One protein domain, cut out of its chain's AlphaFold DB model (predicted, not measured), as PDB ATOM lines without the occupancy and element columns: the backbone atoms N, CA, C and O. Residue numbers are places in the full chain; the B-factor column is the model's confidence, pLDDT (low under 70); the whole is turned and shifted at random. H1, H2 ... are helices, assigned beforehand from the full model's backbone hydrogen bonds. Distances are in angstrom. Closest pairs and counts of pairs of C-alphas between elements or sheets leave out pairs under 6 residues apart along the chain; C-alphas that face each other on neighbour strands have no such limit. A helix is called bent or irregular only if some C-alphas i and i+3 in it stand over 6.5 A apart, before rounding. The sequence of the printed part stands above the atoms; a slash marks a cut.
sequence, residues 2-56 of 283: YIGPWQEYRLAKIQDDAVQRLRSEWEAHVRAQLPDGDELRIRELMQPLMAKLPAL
ATOM      1  N   TYR A   2     316.739 312.154 235.429       80.56
ATOM      2  CA  TYR A   2     315.371 312.386 234.973       80.56
ATOM      3  C   TYR A   2     314.612 311.056 234.996       80.56
ATOM      4  O   TYR A   2     315.025 310.086 234.358       80.56
ATOM      5  N   ILE A   3     313.556 311.002 235.798       85.38
ATOM      6  CA  ILE A   3     312.626 309.881 235.873       85.38
ATOM      7  C   ILE A   3     311.643 310.084 234.718       85.38
ATOM      8  O   ILE A   3     311.091 311.164 234.558       85.38
ATOM      9  N   GLY A   4     311.484 309.091 233.842       94.75
ATOM     10  CA  GLY A   4     310.677 309.274 232.633       94.75
ATOM     11  C   GLY A   4     309.205 309.572 232.962       94.75
ATOM     12  O   GLY A   4     308.713 309.132 234.003       94.75
ATOM     13  N   PRO A   5     308.443 310.207 232.053       93.00
ATOM     14  CA  PRO A   5     307.069 310.660 232.316       93.00
ATOM     15  C   PRO A   5     306.107 309.541 232.759       93.00
ATOM     16  O   PRO A   5     305.132 309.776 233.468       93.00
ATOM     17  N   TRP A   6     306.378 308.286 232.381       93.94
ATOM     18  CA  TRP A   6     305.610 307.131 232.862       93.94
ATOM     19  C   TRP A   6     305.838 306.828 234.350       93.94
ATOM     20  O   TRP A   6     304.915 306.443 235.067       93.94
ATOM     21  N   GLN A   7     307.074 306.982 234.817       92.00
ATOM     22  CA  GLN A   7     307.423 306.777 236.216       92.00
ATOM     23  C   GLN A   7     306.911 307.936 237.078       92.00
ATOM     24  O   GLN A   7     306.401 307.671 238.162       92.00
ATOM     25  N   GLU A   8     306.954 309.175 236.575       92.69
ATOM     26  CA  GLU A   8     306.323 310.333 237.226       92.69
ATOM     27  C   GLU A   8     304.816 310.109 237.406       92.69
ATOM     28  O   GLU A   8     304.301 310.253 238.511       92.69
ATOM     29  N   TYR A   9     304.116 309.649 236.361       95.88
ATOM     30  CA  TYR A   9     302.691 309.319 236.457       95.88
ATOM     31  C   TYR A   9     302.409 308.235 237.506       95.88
ATOM     32  O   TYR A   9     301.469 308.346 238.290       95.88
ATOM     33  N   ARG A  10     303.227 307.177 237.539       96.12
ATOM     34  CA  ARG A  10     303.069 306.107 238.528       96.12
ATOM     35  C   ARG A  10     303.308 306.614 239.949       96.12
ATOM     36  O   ARG A  10     302.584 306.204 240.848       96.12
ATOM     37  N   LEU A  11     304.300 307.480 240.142       95.31
ATOM     38  CA  LEU A  11     304.596 308.079 241.440       95.31
ATOM     39  C   LEU A  11     303.452 308.986 241.897       95.31
ATOM     40  O   LEU A  11     302.969 308.819 243.012       95.31
ATOM     41  N   ALA A  12     302.961 309.853 241.010       93.00
ATOM     42  CA  ALA A  12     301.811 310.710 241.277       93.00
ATOM     43  C   ALA A  12     300.569 309.888 241.651       93.00
ATOM     44  O   ALA A  12     299.860 310.234 242.585       93.00
ATOM     45  N   LYS A  13     300.339 308.752 240.980       96.62
ATOM     46  CA  LYS A  13     299.225 307.859 241.312       96.62
ATOM     47  C   LYS A  13     299.376 307.199 242.685       96.62
ATOM     48  O   LYS A  13     298.408 307.122 243.423       96.62
ATOM     49  N   ILE A  14     300.578 306.741 243.037       94.25
ATOM     50  CA  ILE A  14     300.843 306.176 244.371       94.25
ATOM     51  C   ILE A  14     300.622 307.239 245.455       94.25
ATOM     52  O   ILE A  14     300.080 306.928 246.512       94.25
ATOM     53  N   GLN A  15     301.030 308.481 245.191       91.88
ATOM     54  CA  GLN A  15     300.793 309.602 246.099       91.88
ATOM     55  C   GLN A  15     299.298 309.904 246.241       91.88
ATOM     56  O   GLN A  15     298.822 310.036 247.363       91.88
ATOM     57  N   ASP A  16     298.554 309.956 245.136       93.25
ATOM     58  CA  ASP A  16     297.107 310.195 245.152       93.25
ATOM     59  C   ASP A  16     296.356 309.084 245.906       93.25
ATOM     60  O   ASP A  16     295.555 309.373 246.794       93.25
ATOM     61  N   ASP A  17     296.695 307.814 245.655       94.62
ATOM     62  CA  ASP A  17     296.127 306.668 246.377       94.62
ATOM     63  C   ASP A  17     296.426 306.749 247.891       94.62
ATOM     64  O   ASP A  17     295.562 306.453 248.719       94.62
ATOM     65  N   ALA A  18     297.634 307.178 248.279       90.38
ATOM     66  CA  ALA A  18     298.006 307.354 249.685       90.38
ATOM     67  C   ALA A  18     297.222 308.494 250.355       90.38
ATOM     68  O   ALA A  18     296.744 308.332 251.480       90.38
ATOM     69  N   VAL A  19     297.042 309.620 249.659       87.62
ATOM     70  CA  VAL A  19     296.247 310.758 250.145       87.62
ATOM     71  C   VAL A  19     294.776 310.372 250.289       87.62
ATOM     72  O   VAL A  19     294.157 310.686 251.305       87.62
ATOM     73  N   GLN A  20     294.215 309.654 249.313       90.81
ATOM     74  CA  GLN A  20     292.838 309.165 249.381       90.81
ATOM     75  C   GLN A  20     292.642 308.213 250.559       90.81
ATOM     76  O   GLN A  20     291.675 308.358 251.304       90.81
ATOM     77  N   ARG A  21     293.583 307.288 250.775       91.94
ATOM     78  CA  ARG A  21     293.537 306.367 251.910       91.94
ATOM     79  C   ARG A  21     293.586 307.102 253.246       91.94
ATOM     80  O   ARG A  21     292.743 306.839 254.097       91.94
ATOM     81  N   LEU A  22     294.514 308.046 253.404       90.69
ATOM     82  CA  LEU A  22     294.624 308.853 254.619       90.69
ATOM     83  C   LEU A  22     293.333 309.633 254.882       90.69
ATOM     84  O   LEU A  22     292.849 309.673 256.010       90.69
ATOM     85  N   ARG A  23     292.739 310.212 253.834       85.19
ATOM     86  CA  ARG A  23     291.463 310.917 253.940       85.19
ATOM     87  C   ARG A  23     290.334 309.988 254.378       85.19
ATOM     88  O   ARG A  23     289.573 310.359 255.260       85.19
ATOM     89  N   SER A  24     290.227 308.794 253.797       84.94
ATOM     90  CA  SER A  24     289.210 307.814 254.192       84.94
ATOM     91  C   SER A  24     289.394 307.327 255.629       84.94
ATOM     92  O   SER A  24     288.413 307.211 256.356       84.94
ATOM     93  N   GLU A  25     290.632 307.064 256.052       87.62
ATOM     94  CA  GLU A  25     290.945 306.667 257.430       87.62
ATOM     95  C   GLU A  25     290.625 307.800 258.415       87.62
ATOM     96  O   GLU A  25     290.005 307.554 259.449       87.62
ATOM     97  N   TRP A  26     290.946 309.048 258.066       88.00
ATOM     98  CA  TRP A  26     290.587 310.220 258.864       88.00
ATOM     99  C   TRP A  26     289.070 310.427 258.943       88.00
ATOM    100  O   TRP A  26     288.538 310.607 260.033       88.00
ATOM    101  N   GLU A  27     288.347 310.335 257.823       82.44
ATOM    102  CA  GLU A  27     286.881 310.428 257.802       82.44
ATOM    103  C   GLU A  27     286.232 309.306 258.626       82.44
ATOM    104  O   GLU A  27     285.263 309.549 259.347       82.44
ATOM    105  N   ALA A  28     286.772 308.086 258.566       83.94
ATOM    106  CA  ALA A  28     286.319 306.975 259.397       83.94
ATOM    107  C   ALA A  28     286.587 307.232 260.885       83.94
ATOM    108  O   ALA A  28     285.725 306.952 261.712       83.94
ATOM    109  N   HIS A  29     287.746 307.799 261.224       81.75
ATOM    110  CA  HIS A  29     288.096 308.147 262.597       81.75
ATOM    111  C   HIS A  29     287.188 309.247 263.156       81.75
ATOM    112  O   HIS A  29     286.669 309.121 264.261       81.75
ATOM    113  N   VAL A  30     286.928 310.289 262.362       79.69
ATOM    114  CA  VAL A  30     285.983 311.355 262.712       79.69
ATOM    115  C   VAL A  30     284.575 310.788 262.883       79.69
ATOM    116  O   VAL A  30     283.932 311.089 263.881       79.69
ATOM    117  N   ARG A  31     284.106 309.915 261.979       81.12
ATOM    118  CA  ARG A  31     282.806 309.245 262.157       81.12
ATOM    119  C   ARG A  31     282.758 308.367 263.399       81.12
ATOM    120  O   ARG A  31     281.738 308.354 264.060       81.12
ATOM    121  N   ALA A  32     283.826 307.641 263.720       83.88
ATOM    122  CA  ALA A  32     283.850 306.759 264.885       83.88
ATOM    123  C   ALA A  32     283.803 307.531 266.212       83.88
ATOM    124  O   ALA A  32     283.237 307.040 267.184       83.88
ATOM    125  N   GLN A  33     284.394 308.729 266.260       77.69
ATOM    126  CA  GLN A  33     284.317 309.599 267.436       77.69
ATOM    127  C   GLN A  33     282.971 310.315 267.563       77.69
ATOM    128  O   GLN A  33     282.621 310.769 268.652       77.69
ATOM    129  N   LEU A  34     282.226 310.440 266.465       75.50
ATOM    130  CA  LEU A  34     280.940 311.103 266.487       75.50
ATOM    131  C   LEU A  34     279.819 310.104 266.757       75.50
ATOM    132  O   LEU A  34     279.612 309.197 265.955       75.50
ATOM    133  N   PRO A  35     279.036 310.283 267.831       79.19
ATOM    134  CA  PRO A  35     277.804 309.527 267.976       79.19
ATOM    135  C   PRO A  35     276.887 309.823 266.780       79.19
ATOM    136  O   PRO A  35     276.739 310.983 266.378       79.19
ATOM    137  N   ASP A  36     276.291 308.768 266.217       72.25
ATOM    138  CA  ASP A  36     275.341 308.829 265.102       72.25
ATOM    139  C   ASP A  36     274.200 309.811 265.444       72.25
ATOM    140  O   ASP A  36     273.242 309.475 266.138       72.25
ATOM    141  N   GLY A  37     274.341 311.067 265.015       73.81
ATOM    142  CA  GLY A  37     273.453 312.171 265.398       73.81
ATOM    143  C   GLY A  37     274.113 313.553 265.383       73.81
ATOM    144  O   GLY A  37     273.438 314.542 265.096       73.81
ATOM    145  N   ASP A  38     275.432 313.631 265.582       76.44
ATOM    146  CA  ASP A  38     276.159 314.910 265.675       76.44
ATOM    147  C   ASP A  38     276.645 315.468 264.319       76.44
ATOM    148  O   ASP A  38     277.244 316.544 264.268       76.44
ATOM    149  N   GLU A  39     276.341 314.817 263.187       76.62
ATOM    150  CA  GLU A  39     276.689 315.350 261.855       76.62
ATOM    151  C   GLU A  39     276.049 316.722 261.583       76.62
ATOM    152  O   GLU A  39     276.657 317.575 260.931       76.62
ATOM    153  N   LEU A  40     274.843 316.970 262.108       78.44
ATOM    154  CA  LEU A  40     274.199 318.285 262.025       78.44
ATOM    155  C   LEU A  40     274.971 319.336 262.827       78.44
ATOM    156  O   LEU A  40     275.182 320.441 262.334       78.44
ATOM    157  N   ARG A  41     275.462 318.968 264.013       79.50
ATOM    158  CA  ARG A  41     276.233 319.846 264.896       79.50
ATOM    159  C   ARG A  41     277.609 320.163 264.318       79.50
ATOM    160  O   ARG A  41     278.034 321.315 264.349       79.50
ATOM    161  N   ILE A  42     278.292 319.179 263.731       74.06
ATOM    162  CA  ILE A  42     279.548 319.419 263.007       74.06
ATOM    163  C   ILE A  42     279.323 320.272 261.774       74.06
ATOM    164  O   ILE A  42     280.123 321.168 261.514       74.06
ATOM    165  N   ARG A  43     278.243 320.040 261.023       82.81
ATOM    166  CA  ARG A  43     277.915 320.883 259.873       82.81
ATOM    167  C   ARG A  43     277.678 322.325 260.310       82.81
ATOM    168  O   ARG A  43     278.220 323.225 259.679       82.81
ATOM    169  N   GLU A  44     276.953 322.538 261.402       85.56
ATOM    170  CA  GLU A  44     276.707 323.861 261.978       85.56
ATOM    171  C   GLU A  44     278.006 324.525 262.476       85.56
ATOM    172  O   GLU A  44     278.229 325.710 262.228       85.56
ATOM    173  N   LEU A  45     278.923 323.756 263.078       78.50
ATOM    174  CA  LEU A  45     280.231 324.242 263.535       78.50
ATOM    175  C   LEU A  45     281.187 324.563 262.370       78.50
ATOM    176  O   LEU A  45     281.909 325.561 262.399       78.50
ATOM    177  N   MET A  46     281.195 323.730 261.326       81.19
ATOM    178  CA  MET A  46     282.046 323.905 260.147       81.19
ATOM    179  C   MET A  46     281.509 324.956 259.174       81.19
ATOM    180  O   MET A  46     282.303 325.559 258.453       81.19
ATOM    181  N   GLN A  47     280.201 325.217 259.145       85.31
ATOM    182  CA  GLN A  47     279.573 326.181 258.239       85.31
ATOM    183  C   GLN A  47     280.204 327.587 258.291       85.31
ATOM    184  O   GLN A  47     280.576 328.092 257.227       85.31
ATOM    185  N   PRO A  48     280.409 328.235 259.458       81.00
ATOM    186  CA  PRO A  48     281.071 329.540 259.506       81.00
ATOM    187  C   PRO A  48     282.541 329.476 259.071       81.00
ATOM    188  O   PRO A  48     283.067 330.458 258.549       81.00
ATOM    189  N   LEU A  49     283.205 328.332 259.251       74.12
ATOM    190  CA  LEU A  49     284.606 328.127 258.882       74.12
ATOM    191  C   LEU A  49     284.753 327.960 257.360       74.12
ATOM    192  O   LEU A  49     285.575 328.631 256.738       74.12
ATOM    193  N   MET A  50     283.877 327.162 256.745       77.81
ATOM    194  CA  MET A  50     283.762 327.002 255.293       77.81
ATOM    195  C   MET A  50     283.323 328.302 254.607       77.81
ATOM    196  O   MET A  50     283.858 328.643 253.556       77.81
ATOM    197  N   ALA A  51     282.417 329.073 255.217       83.88
ATOM    198  CA  ALA A  51     281.996 330.376 254.698       83.88
ATOM    199  C   ALA A  51     283.126 331.422 254.732       83.88
ATOM    200  O   ALA A  51     283.215 332.277 253.851       83.88
ATOM    201  N   LYS A  52     284.014 331.351 255.732       75.62
ATOM    202  CA  LYS A  52     285.160 332.265 255.880       75.62
ATOM    203  C   LYS A  52     286.388 331.846 255.077       75.62
ATOM    204  O   LYS A  52     287.277 332.669 254.873       75.62
ATOM    205  N   LEU A  53     286.446 330.605 254.603       81.44
ATOM    206  CA  LEU A  53     287.604 330.055 253.898       81.44
ATOM    207  C   LEU A  53     287.925 330.799 252.588       81.44
ATOM    208  O   LEU A  53     289.079 331.190 252.417       81.44
ATOM    209  N   PRO A  54     286.950 331.108 251.710       80.00
ATOM    210  CA  PRO A  54     287.204 331.935 250.533       80.00
ATOM    211  C   PRO A  54     287.737 333.320 250.909       80.00
ATOM    212  O   PRO A  54     288.726 333.771 250.344       80.00
ATOM    213  N   ALA A  55     287.148 333.971 251.918       76.38
ATOM    214  CA  ALA A  55     287.597 335.285 252.374       76.38
ATOM    215  C   ALA A  55     289.027 335.249 252.942       76.38
ATOM    216  O   ALA A  55     289.812 336.146 252.658       76.38
ATOM    217  N   LEU A  56     289.391 334.201 253.688       74.50
ATOM    218  CA  LEU A  56     290.747 333.998 254.207       74.50
ATOM    219  C   LEU A  56     291.763 333.713 253.096       74.50
ATOM    220  O   LEU A  56     292.877 334.230 253.144       74.50
TER     221      LEU A  56
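What this domain is: This is residues 2 to 56 of the 283 residues of an uncharacterized protein of Pythium insidiosum (UniProt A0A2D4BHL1). Two helices make an open V with arms of unequal length: the long helix H1 is one arm, and the shorter, kinked H2 folds partway back from the corner, which is formed by the link of residues 34 to 38. The space between the arms is empty, and residues 12 to 30 of H1 and 43 to 56 of H2 stand free. The printed part has 55 residues, with two named helices in the order H1, H2 and no named strand; its class is all helix. It is extended, with a radius of gyration of the C-alphas of 17.5 A, and flat, spanning 49 by 31 by 9 A.

How they stand to each other: H1, residues 5 to 33, is the longest helix, and every O i to N i+4 pair in it is within hydrogen-bond range. H2, residues 39 to 56, is apart from H1: no C-alpha of the one is within 8 A of the other. A tight link of 5 residues joins them. H2 has a kink of 33 degrees near Met 46. It is irregular, but only just: C-alphas 51 and 54 are 6.8 A apart. In H2, 10 of 14 O i to N i+4 pairs are within hydrogen-bond range.

Where its parts are: H1 runs 41.9 A from C-alpha 5 at (307.069, 310.660, 232.316) to C-alpha 33 at (284.317, 309.599, 267.436). H2 runs 24.6 A from Glu 39 to Leu 56, whose C-alpha is at (290.747, 333.998, 254.207).

The domain as a whole: The two C-alphas farthest apart, those of Tyr 2 and Gly 37, are 51.8 A apart. The C-alphas of Tyr 2 and Leu 56, the first and last printed, are 38.0 A apart. The printed part has no cut. Its mean pLDDT is 84.6, and no printed residue is under 70; the mean is 89 in H1 and 79 in H2.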